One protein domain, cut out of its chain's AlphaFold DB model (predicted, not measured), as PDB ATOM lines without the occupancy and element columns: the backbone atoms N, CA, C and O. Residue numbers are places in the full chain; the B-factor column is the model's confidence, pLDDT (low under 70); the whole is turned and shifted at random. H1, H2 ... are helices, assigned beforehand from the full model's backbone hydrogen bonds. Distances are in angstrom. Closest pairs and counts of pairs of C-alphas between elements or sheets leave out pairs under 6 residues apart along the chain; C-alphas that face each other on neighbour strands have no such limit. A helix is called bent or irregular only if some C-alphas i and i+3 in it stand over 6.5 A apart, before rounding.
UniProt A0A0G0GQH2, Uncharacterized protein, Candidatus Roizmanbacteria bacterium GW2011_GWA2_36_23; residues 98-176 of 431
ATOM      1  N   CYS A  98     172.891 145.876 123.259       95.50
ATOM      2  CA  CYS A  98     172.943 144.457 122.900       95.50
ATOM      3  C   CYS A  98     173.926 144.219 121.745       95.50
ATOM      4  O   CYS A  98     173.965 144.992 120.790       95.50
ATOM      5  N   ASP A  99     174.735 143.166 121.814       92.19
ATOM      6  CA  ASP A  99     175.884 142.951 120.918       92.19
ATOM      7  C   ASP A  99     175.872 141.605 120.181       92.19
ATOM      8  O   ASP A  99     176.846 141.222 119.535       92.19
ATOM      9  N   SER A 100     174.740 140.908 120.227       88.81
ATOM     10  CA  SER A 100     174.472 139.675 119.481       88.81
ATOM     11  C   SER A 100     173.004 139.631 119.047       88.81
ATOM     12  O   SER A 100     172.156 140.221 119.724       88.81
ATOM     13  N   PRO A 101     172.659 138.921 117.957       85.44
ATOM     14  CA  PRO A 101     171.265 138.700 117.574       85.44
ATOM     15  C   PRO A 101     170.404 138.170 118.730       85.44
ATOM     16  O   PRO A 101     169.292 138.649 118.939       85.44
ATOM     17  N   GLU A 102     170.934 137.239 119.523       86.50
ATOM     18  CA  GLU A 102     170.254 136.617 120.658       86.50
ATOM     19  C   GLU A 102     170.041 137.608 121.807       86.50
ATOM     20  O   GLU A 102     168.932 137.703 122.340       86.50
ATOM     21  N   SER A 103     171.068 138.384 122.177       93.25
ATOM     22  CA  SER A 103     170.924 139.404 123.226       93.25
ATOM     23  C   SER A 103     169.970 140.521 122.803       93.25
ATOM     24  O   SER A 103     169.152 140.959 123.611       93.25
ATOM     25  N   CYS A 104     170.009 140.936 121.534       92.81
ATOM     26  CA  CYS A 104     169.095 141.934 120.993       92.81
ATOM     27  C   CYS A 104     167.664 141.418 120.914       92.81
ATOM     28  O   CYS A 104     166.741 142.151 121.261       92.81
ATOM     29  N   LYS A 105     167.464 140.153 120.534       88.06
ATOM     30  CA  LYS A 105     166.152 139.505 120.576       88.06
ATOM     31  C   LYS A 105     165.591 139.527 121.995       88.06
ATOM     32  O   LYS A 105     164.524 140.088 122.199       88.06
ATOM     33  N   LYS A 106     166.346 139.030 122.979       90.25
ATOM     34  CA  LYS A 106     165.924 139.033 124.388       90.25
ATOM     35  C   LYS A 106     165.610 140.446 124.894       90.25
ATOM     36  O   LYS A 106     164.636 140.645 125.610       90.25
ATOM     37  N   LYS A 107     166.424 141.437 124.511       91.25
ATOM     38  CA  LYS A 107     166.219 142.848 124.868       91.25
ATOM     39  C   LYS A 107     164.935 143.411 124.257       91.25
ATOM     40  O   LYS A 107     164.197 144.097 124.948       91.25
ATOM     41  N   CYS A 108     164.673 143.114 122.987       89.44
ATOM     42  CA  CYS A 108     163.507 143.604 122.255       89.44
ATOM     43  C   CYS A 108     162.239 142.763 122.452       89.44
ATOM     44  O   CYS A 108     161.193 143.153 121.947       89.44
ATOM     45  N   GLU A 109     162.316 141.636 123.160       84.50
ATOM     46  CA  GLU A 109     161.160 140.884 123.671       84.50
ATOM     47  C   GLU A 109     160.589 141.499 124.958       84.50
ATOM     48  O   GLU A 109     159.425 141.271 125.281       84.50
ATOM     49  N   ASP A 110     161.379 142.300 125.672       81.62
ATOM     50  CA  ASP A 110     160.931 143.069 126.830       81.62
ATOM     51  C   ASP A 110     160.195 144.338 126.373       81.62
ATOM     52  O   ASP A 110     160.762 145.193 125.682       81.62
ATOM     53  N   GLU A 111     158.933 144.466 126.794       78.19
ATOM     54  CA  GLU A 111     158.031 145.553 126.401       78.19
ATOM     55  C   GLU A 111     158.581 146.940 126.720       78.19
ATOM     56  O   GLU A 111     158.365 147.882 125.956       78.19
ATOM     57  N   SER A 112     159.357 147.063 127.801       83.81
ATOM     58  CA  SER A 112     159.993 148.325 128.188       83.81
ATOM     59  C   SER A 112     160.972 148.851 127.133       83.81
ATOM     60  O   SER A 112     161.312 150.034 127.126       83.81
ATOM     61  N   ASN A 113     161.425 147.986 126.218       86.69
ATOM     62  CA  ASN A 113     162.345 148.331 125.142       86.69
ATOM     63  C   ASN A 113     161.658 148.402 123.770       86.69
ATOM     64  O   ASN A 113     162.337 148.709 122.790       86.69
ATOM     65  N   PHE A 114     160.346 148.156 123.659       83.19
ATOM     66  CA  PHE A 114     159.654 148.092 122.364       83.19
ATOM     67  C   PHE A 114     159.753 149.383 121.557       83.19
ATOM     68  O   PHE A 114     159.971 149.311 120.347       83.19
ATOM     69  N   GLU A 115     159.625 150.547 122.195       83.31
ATOM     70  CA  GLU A 115     159.758 151.842 121.522       83.31
ATOM     71  C   GLU A 115     161.165 152.008 120.939       83.31
ATOM     72  O   GLU A 115     161.319 152.126 119.724       83.31
ATOM     73  N   LYS A 116     162.199 151.853 121.773       89.38
ATOM     74  CA  LYS A 116     163.607 151.954 121.355       89.38
ATOM     75  C   LYS A 116     163.974 150.931 120.279       89.38
ATOM     76  O   LYS A 116     164.614 151.271 119.290       89.38
ATOM     77  N   CYS A 117     163.543 149.680 120.432       90.50
ATOM     78  CA  CYS A 117     163.765 148.628 119.442       90.50
ATOM     79  C   CYS A 117     163.020 148.900 118.131       90.50
ATOM     80  O   CYS A 117     163.543 148.616 117.052       90.50
ATOM     81  N   THR A 118     161.820 149.477 118.200       84.75
ATOM     82  CA  THR A 118     161.044 149.880 117.024       84.75
ATOM     83  C   THR A 118     161.720 151.028 116.285       84.75
ATOM     84  O   THR A 118     161.861 150.963 115.064       84.75
ATOM     85  N   GLU A 119     162.168 152.058 116.996       86.81
ATOM     86  CA  GLU A 119     162.909 153.180 116.415       86.81
ATOM     87  C   GLU A 119     164.220 152.720 115.783       86.81
ATOM     88  O   GLU A 119     164.498 153.060 114.633       86.81
ATOM     89  N   PHE A 120     164.974 151.868 116.479       91.31
ATOM     90  CA  PHE A 120     166.186 151.253 115.949       91.31
ATOM     91  C   PHE A 120     165.892 150.455 114.672       91.31
ATOM     92  O   PHE A 120     166.531 150.653 113.637       91.31
ATOM     93  N   ALA A 121     164.872 149.595 114.696       88.69
ATOM     94  CA  ALA A 121     164.476 148.818 113.532       88.69
ATOM     95  C   ALA A 121     164.056 149.710 112.351       88.69
ATOM     96  O   ALA A 121     164.468 149.447 111.223       88.69
ATOM     97  N   LYS A 122     163.303 150.791 112.595       85.31
ATOM     98  CA  LYS A 122     162.942 151.784 111.567       85.31
ATOM     99  C   LYS A 122     164.189 152.470 110.997       85.31
ATOM    100  O   LYS A 122     164.351 152.504 109.780       85.31
ATOM    101  N   LYS A 123     165.087 152.949 111.862       89.00
ATOM    102  CA  LYS A 123     166.329 153.651 111.498       89.00
ATOM    103  C   LYS A 123     167.243 152.806 110.611       89.00
ATOM    104  O   LYS A 123     167.809 153.322 109.650       89.00
ATOM    105  N   TYR A 124     167.356 151.510 110.896       87.81
ATOM    106  CA  TYR A 124     168.236 150.593 110.163       87.81
ATOM    107  C   TYR A 124     167.517 149.742 109.102       87.81
ATOM    108  O   TYR A 124     168.146 148.900 108.461       87.81
ATOM    109  N   GLY A 125     166.218 149.973 108.874       81.31
ATOM    110  CA  GLY A 125     165.431 149.258 107.865       81.31
ATOM    111  C   GLY A 125     165.212 147.773 108.179       81.31
ATOM    112  O   GLY A 125     165.063 146.965 107.263       81.31
ATOM    113  N   LEU A 126     165.207 147.394 109.459       83.75
ATOM    114  CA  LEU A 126     164.945 146.028 109.905       83.75
ATOM    115  C   LEU A 126     163.442 145.726 109.815       83.75
ATOM    116  O   LEU A 126     162.605 146.405 110.416       83.75
ATOM    117  N   GLY A 127     163.091 144.669 109.080       62.56
ATOM    118  CA  GLY A 127     161.721 144.162 108.996       62.56
ATOM    119  C   GLY A 127     161.274 143.568 110.331       62.56
ATOM    120  O   GLY A 127     161.501 142.392 110.584       62.56
ATOM    121  N   GLY A 128     160.662 144.382 111.193       60.88
ATOM    122  CA  GLY A 128     160.210 143.955 112.524       60.88
ATOM    123  C   GLY A 128     159.711 145.087 113.428       60.88
ATOM    124  O   GLY A 128     158.847 144.854 114.264       60.88
ATOM    125  N   GLY A 129     160.150 146.332 113.206       53.69
ATOM    126  CA  GLY A 129     159.737 147.516 113.984       53.69
ATOM    127  C   GLY A 129     158.313 148.020 113.713       53.69
ATOM    128  O   GLY A 129     158.062 149.221 113.741       53.69
ATOM    129  N   GLN A 130     157.375 147.140 113.365       54.03
ATOM    130  CA  GLN A 130     156.017 147.555 113.010       54.03
ATOM    131  C   GLN A 130     155.058 147.620 114.196       54.03
ATOM    132  O   GLN A 130     153.975 148.162 113.999       54.03
ATOM    133  N   MET A 131     155.427 147.155 115.402       51.34
ATOM    134  CA  MET A 131     154.520 147.163 116.567       51.34
ATOM    135  C   MET A 131     153.921 148.550 116.856       51.34
ATOM    136  O   MET A 131     152.767 148.609 117.252       51.34
ATOM    137  N   LEU A 132     154.629 149.638 116.530       52.03
ATOM    138  CA  LEU A 132     154.185 151.031 116.700       52.03
ATOM    139  C   LEU A 132     154.073 151.772 115.351       52.03
ATOM    140  O   LEU A 132     154.750 152.774 115.100       52.03
ATOM    141  N   SER A 133     153.291 151.230 114.419       59.59
ATOM    142  CA  SER A 133     152.753 152.017 113.294       59.59
ATOM    143  C   SER A 133     151.393 152.600 113.687       59.59
ATOM    144  O   SER A 133     150.721 152.016 114.534       59.59
ATOM    145  N   ASP A 134     150.932 153.692 113.065       59.25
ATOM    146  CA  ASP A 134     149.603 154.282 113.353       59.25
ATOM    147  C   ASP A 134     148.468 153.253 113.239       59.25
ATOM    148  O   ASP A 134     147.506 153.253 114.009       59.25
ATOM    149  N   LYS A 135     148.630 152.298 112.315       58.38
ATOM    150  CA  LYS A 135     147.740 151.148 112.159       58.38
ATOM    151  C   LYS A 135     147.710 150.264 113.411       58.38
ATOM    152  O   LYS A 135     146.638 149.808 113.785       58.38
ATOM    153  N   ASN A 136     148.846 150.047 114.066       62.59
ATOM    154  CA  ASN A 136     148.946 149.239 115.281       62.59
ATOM    155  C   ASN A 136     148.572 150.011 116.556       62.59
ATOM    156  O   ASN A 136     148.011 149.410 117.467       62.59
ATOM    157  N   ASN A 137     148.757 151.335 116.591       66.69
ATOM    158  CA  ASN A 137     148.199 152.177 117.658       66.69
ATOM    159  C   ASN A 137     146.661 152.106 117.672       66.69
ATOM    160  O   ASN A 137     146.052 151.994 118.733       66.69
ATOM    161  N   ASN A 138     146.026 152.074 116.494       77.88
ATOM    162  CA  ASN A 138     144.581 151.853 116.372       77.88
ATOM    163  C   ASN A 138     144.164 150.460 116.897       77.88
ATOM    164  O   ASN A 138     143.148 150.328 117.574       77.88
ATOM    165  N   ILE A 139     144.980 149.424 116.664       86.12
ATOM    166  CA  ILE A 139     144.734 148.071 117.194       86.12
ATOM    167  C   ILE A 139     144.770 148.064 118.726       86.12
ATOM    168  O   ILE A 139     143.859 147.512 119.335       86.12
ATOM    169  N   LEU A 140     145.768 148.696 119.350       83.94
ATOM    170  CA  LEU A 140     145.890 148.731 120.810       83.94
ATOM    171  C   LEU A 140     144.792 149.582 121.464       83.94
ATOM    172  O   LEU A 140     144.247 149.197 122.493       83.94
ATOM    173  N   SER A 141     144.387 150.684 120.823       85.25
ATOM    174  CA  SER A 141     143.232 151.478 121.262       85.25
ATOM    175  C   SER A 141     141.940 150.656 121.252       85.25
ATOM    176  O   SER A 141     141.180 150.696 122.216       85.25
ATOM    177  N   LYS A 142     141.702 149.874 120.191       88.44
ATOM    178  CA  LYS A 142     140.558 148.953 120.123       88.44
ATOM    179  C   LYS A 142     140.679 147.800 121.115       88.44
ATOM    180  O   LYS A 142     139.668 147.330 121.620       88.44
ATOM    181  N   ALA A 143     141.894 147.338 121.396       91.19
ATOM    182  CA  ALA A 143     142.130 146.303 122.395       91.19
ATOM    183  C   ALA A 143     141.760 146.808 123.797       91.19
ATOM    184  O   ALA A 143     141.100 146.096 124.548       91.19
ATOM    185  N   LYS A 144     142.072 148.073 124.100       91.38
ATOM    186  CA  LYS A 144     141.680 148.717 125.354       91.38
ATOM    187  C   LYS A 144     140.167 148.828 125.499       91.38
ATOM    188  O   LYS A 144     139.639 148.540 126.562       91.38
ATOM    189  N   GLU A 145     139.469 149.180 124.424       91.06
ATOM    190  CA  GLU A 145     138.005 149.273 124.412       91.06
ATOM    191  C   GLU A 145     137.313 147.902 124.524       91.06
ATOM    192  O   GLU A 145     136.364 147.746 125.288       91.06
ATOM    193  N   LEU A 146     137.771 146.904 123.760       91.19
ATOM    194  CA  LEU A 146     137.053 145.635 123.581       91.19
ATOM    195  C   LEU A 146     137.512 144.518 124.523       91.19
ATOM    196  O   LEU A 146     136.741 143.605 124.827       91.19
ATOM    197  N   LEU A 147     138.779 144.539 124.930       92.50
ATOM    198  CA  LEU A 147     139.401 143.484 125.729       92.50
ATOM    199  C   LEU A 147     139.843 143.961 127.109       92.50
ATOM    200  O   LEU A 147     140.115 143.095 127.937       92.50
ATOM    201  N   ASP A 148     139.865 145.276 127.352       93.19
ATOM    202  CA  ASP A 148     140.394 145.899 128.572       93.19
ATOM    203  C   ASP A 148     141.888 145.590 128.788       93.19
ATOM    204  O   ASP A 148     142.342 145.226 129.871       93.19
ATOM    205  N   CYS A 149     142.666 145.688 127.707       91.12
ATOM    206  CA  CYS A 149     144.123 145.588 127.726       91.12
ATOM    207  C   CYS A 149     144.771 146.739 126.959       91.12
ATOM    208  O   CYS A 149     144.256 147.199 125.945       91.12
ATOM    209  N   ASP A 150     145.932 147.190 127.414       85.56
ATOM    210  CA  ASP A 150     146.628 148.360 126.874       85.56
ATOM    211  C   ASP A 150     148.083 148.082 126.479       85.56
ATOM    212  O   ASP A 150     148.811 149.003 126.112       85.56
ATOM    213  N   SER A 151     148.496 146.815 126.482       81.44
ATOM    214  CA  SER A 151     149.792 146.367 125.973       81.44
ATOM    215  C   SER A 151     149.665 145.011 125.269       81.44
ATOM    216  O   SER A 151     148.744 144.242 125.558       81.44
ATOM    217  N   PRO A 152     150.574 144.664 124.341       81.56
ATOM    218  CA  PRO A 152     150.597 143.333 123.742       81.56
ATOM    219  C   PRO A 152     150.632 142.201 124.780       81.56
ATOM    220  O   PRO A 152     149.921 141.211 124.604       81.56
ATOM    221  N   SER A 153     151.400 142.337 125.867       80.81
ATOM    222  CA  SER A 153     151.468 141.349 126.949       80.81
ATOM    223  C   SER A 153     150.166 141.239 127.734       80.81
ATOM    224  O   SER A 153     149.704 140.119 127.961       80.81
ATOM    225  N   SER A 154     149.538 142.357 128.110       88.12
ATOM    226  CA  SER A 154     148.273 142.333 128.845       88.12
ATOM    227  C   SER A 154     147.160 141.761 127.968       88.12
ATOM    228  O   SER A 154     146.408 140.895 128.413       88.12
ATOM    229  N   CYS A 155     147.131 142.116 126.680       90.69
ATOM    230  CA  CYS A 155     146.207 141.528 125.714       90.69
ATOM    231  C   CYS A 155     146.450 140.032 125.514       90.69
ATOM    232  O   CYS A 155     145.497 139.256 125.478       90.69
ATOM    233  N   LYS A 156     147.714 139.600 125.433       88.12
ATOM    234  CA  LYS A 156     148.073 138.181 125.359       88.12
ATOM    235  C   LYS A 156     147.580 137.425 126.595       88.12
ATOM    236  O   LYS A 156     146.891 136.426 126.436       88.12
ATOM    237  N   ALA A 157     147.832 137.934 127.799       90.38
ATOM    238  CA  ALA A 157     147.379 137.313 129.045       90.38
ATOM    239  C   ALA A 157     145.842 137.245 129.167       90.38
ATOM    240  O   ALA A 157     145.295 136.340 129.802       90.38
ATOM    241  N   ILE A 158     145.118 138.198 128.569       92.88
ATOM    242  CA  ILE A 158     143.659 138.115 128.432       92.88
ATOM    243  C   ILE A 158     143.291 137.019 127.432       92.88
ATOM    244  O   ILE A 158     142.479 136.165 127.767       92.88
ATOM    245  N   CYS A 159     143.892 137.001 126.244       90.25
ATOM    246  CA  CYS A 159     143.523 136.081 125.166       90.25
ATOM    247  C   CYS A 159     144.009 134.637 125.330       90.25
ATOM    248  O   CYS A 159     143.502 133.755 124.642       90.25
ATOM    249  N   GLU A 160     144.951 134.378 126.234       87.38
ATOM    250  CA  GLU A 160     145.360 133.025 126.629       87.38
ATOM    251  C   GLU A 160     144.334 132.333 127.536       87.38
ATOM    252  O   GLU A 160     144.357 131.112 127.680       87.38
ATOM    253  N   ARG A 161     143.410 133.097 128.129       86.56
ATOM    254  CA  ARG A 161     142.344 132.565 128.974       86.56
ATOM    255  C   ARG A 161     141.150 132.118 128.136       86.56
ATOM    256  O   ARG A 161     140.633 132.878 127.315       86.56
ATOM    257  N   GLU A 162     140.694 130.888 128.364       83.50
ATOM    258  CA  GLU A 162     139.643 130.242 127.569       83.50
ATOM    259  C   GLU A 162     138.330 131.037 127.596       83.50
ATOM    260  O   GLU A 162     137.683 131.207 126.562       83.50
ATOM    261  N   GLU A 163     137.975 131.621 128.742       88.25
ATOM    262  CA  GLU A 163     136.780 132.455 128.894       88.25
ATOM    263  C   GLU A 163     136.810 133.732 128.038       88.25
ATOM    264  O   GLU A 163     135.768 134.285 127.686       88.25
ATOM    265  N   ASN A 164     138.002 134.194 127.653       89.31
ATOM    266  CA  ASN A 164     138.189 135.382 126.829       89.31
ATOM    267  C   ASN A 164     138.366 135.046 125.345       89.31
ATOM    268  O   ASN A 164     138.451 135.963 124.522       89.31
ATOM    269  N   ARG A 165     138.392 133.756 124.988       82.50
ATOM    270  CA  ARG A 165     138.657 133.289 123.626       82.50
ATOM    271  C   ARG A 165     137.741 133.974 122.619       82.50
ATOM    272  O   ARG A 165     138.244 134.616 121.709       82.50
ATOM    273  N   HIS A 166     136.422 133.917 122.817       86.19
ATOM    274  CA  HIS A 166     135.445 134.474 121.872       86.19
ATOM    275  C   HIS A 166     135.640 135.978 121.623       86.19
ATOM    276  O   HIS A 166     135.676 136.417 120.476       86.19
ATOM    277  N   LYS A 167     135.803 136.786 122.679       90.19
ATOM    278  CA  LYS A 167     136.014 138.233 122.509       90.19
ATOM    279  C   LYS A 167     137.359 138.547 121.848       90.19
ATOM    280  O   LYS A 167     137.425 139.444 121.013       90.19
ATOM    281  N   CYS A 168     138.405 137.768 122.131       91.12
ATOM    282  CA  CYS A 168     139.687 137.878 121.439       91.12
ATOM    283  C   CYS A 168     139.592 137.474 119.962       91.12
ATOM    284  O   CYS A 168     140.256 138.075 119.118       91.12
ATOM    285  N   SER A 169     138.731 136.508 119.631       86.94
ATOM    286  CA  SER A 169     138.439 136.131 118.252       86.94
ATOM    287  C   SER A 169     137.796 137.258 117.463       86.94
ATOM    288  O   SER A 169     138.225 137.566 116.353       86.94
ATOM    289  N   GLU A 170     136.788 137.894 118.050       87.31
ATOM    290  CA  GLU A 170     136.102 139.024 117.434       87.31
ATOM    291  C   GLU A 170     137.025 140.238 117.306       87.31
ATOM    292  O   GLU A 170     137.093 140.851 116.241       87.31
ATOM    293  N   PHE A 171     137.830 140.523 118.332       89.94
ATOM    294  CA  PHE A 171     138.877 141.539 118.252       89.94
ATOM    295  C   PHE A 171     139.850 141.275 117.091       89.94
ATOM    296  O   PHE A 171     140.133 142.183 116.303       89.94
ATOM    297  N   ALA A 172     140.332 140.037 116.938       88.25
ATOM    298  CA  ALA A 172     141.253 139.675 115.863       88.25
ATOM    299  C   ALA A 172     140.621 139.867 114.474       88.25
ATOM    300  O   ALA A 172     141.238 140.481 113.599       88.25
ATOM    301  N   LYS A 173     139.359 139.449 114.293       83.75
ATOM    302  CA  LYS A 173     138.593 139.684 113.057       83.75
ATOM    303  C   LYS A 173     138.454 141.175 112.742       83.75
ATOM    304  O   LYS A 173     138.734 141.589 111.618       83.75
ATOM    305  N   GLN A 174     138.075 141.995 113.724       84.94
ATOM    306  CA  GLN A 174     137.848 143.434 113.533       84.94
ATOM    307  C   GLN A 174     139.124 144.226 113.233       84.94
ATOM    308  O   GLN A 174     139.082 145.271 112.579       84.94
ATOM    309  N   THR A 175     140.261 143.758 113.736       82.12
ATOM    310  CA  THR A 175     141.564 144.410 113.548       82.12
ATOM    311  C   THR A 175     142.355 143.837 112.374       82.12
ATOM    312  O   THR A 175     143.387 144.395 111.991       82.12
ATOM    313  N   GLY A 176     141.867 142.753 111.763       77.50
ATOM    314  CA  GLY A 176     142.568 142.032 110.705       77.50
ATOM    315  C   GLY A 176     143.826 141.312 111.201       77.50
ATOM    316  O   GLY A 176     144.721 141.029 110.399       77.50
TER     317      GLY A 176
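What this domain is: This is residues 98 to 176 of the 431 residues of an uncharacterized protein of Candidatus Roizmanbacteria bacterium GW2011_GWA2_36_23 (UniProt A0A0G0GQH2). Two small helical lobes sit at opposite ends of the longest axis: in the first, H1 and H2 meet in a corner, and in the second, H3, H4 and H5 form a triangle, with H3 and H5 side by side and H4 making a corner with H5. The stretch of residues 125 to 133 joins the lobes, which come near each other at Glu 111 of H2 and Ser 153 of H4. The printed part has 79 residues with five named helices, in the order H1, H2, H3, H4, H5, and no named strand; its class is all helix. It is only just loose, close to compact, with a radius of gyration of the C-alphas of 14.2 A, and its outline is elongated, spanning 41 by 24 by 17 A.

Where its parts are: Begin at Cys 98 and go on to C-alpha 101 at (171.265, 138.700, 117.574), where H1 starts; it takes in residues 101 to 109 and is 12.0 A from first to last C-alpha. One residue later, at C-alpha 111 at (158.031, 145.553, 126.401), you find the start of H2, residues 111 to 124, 19.8 A long. H2 is irregular: C-alphas 112 and 115 are 7.5 A apart, against about 5 A in a regular helix. After residues 125 to 133 comes H3, residues 134 to 147, 19.3 A long. H4 follows with residues 152 to 159, 10.2 A from first to last C-alpha. H5, residues 162 to 175, is 20.0 A long and ends at C-alpha 175 at (141.564, 144.410, 113.548). H5 is irregular too: C-alphas 163 and 166 are 7.4 A apart.

How they stand to each other: Start with H1 and H2, which only just touch, with 3 pairs of C-alphas within 8 A, and only at the corner by their link. Look there for their closest C-alphas, those of Cys 108 and Cys 117, 5.8 A apart; H2 touches H1 with residues 113 to 117 alone. The two run opposite ways at a steep tilt of 54 degrees. H2 and H3 are apart. H2 and H4 are close but not clearly touching, and their closest C-alphas, those of Glu 111 and Ser 153, are 7.8 A apart. Move on to H3, which touches H4; the closest C-alphas are those of Leu 147 and Cys 155, 7.1 A apart. These two run the same way at 36 degrees, only just a steep tilt. H3 also touches H5, with 8 pairs of C-alphas within 8 A, the closest being those of Ile 139 and Thr 175 at 6.1 A. They run opposite ways at a shallow tilt of 34 degrees, only just short of steep. H4 and H5 only just touch, with 3 pairs of C-alphas within 8 A, and only at the corner by their link. Their closest C-alphas are those of Cys 159 and Cys 168, 5.6 A apart, and H5 touches H4 with residues 164 to 168 alone. H4 and H5 run opposite ways at a steep tilt of 54 degrees. H1 is apart from H3, H4 and H5, and H2 is apart from H5. In the backbones of H1, H3 and H4 every O i to N i+4 pair is within hydrogen-bond range; in H2 it is 8 of 10 and in H5 also 8 of 10.

The domain as a whole: The two C-alphas farthest apart are those of Asp 99 and His 166, 41.3 A, while the first and last printed C-alphas, of Cys 98 and Gly 176, are 32.8 A apart. The printed part has no cut. The links from H1 to H2, from H3 to H4 and from H4 to H5 are tight, the link from H2 to H3 is short, and no link is long. The mean pLDDT of the printed part is 83.2. Read the B-factor column at residues 127 to 137, of which 134 to 137 belong to H3, and you find these 11 residues under 70, where the model's confidence is low.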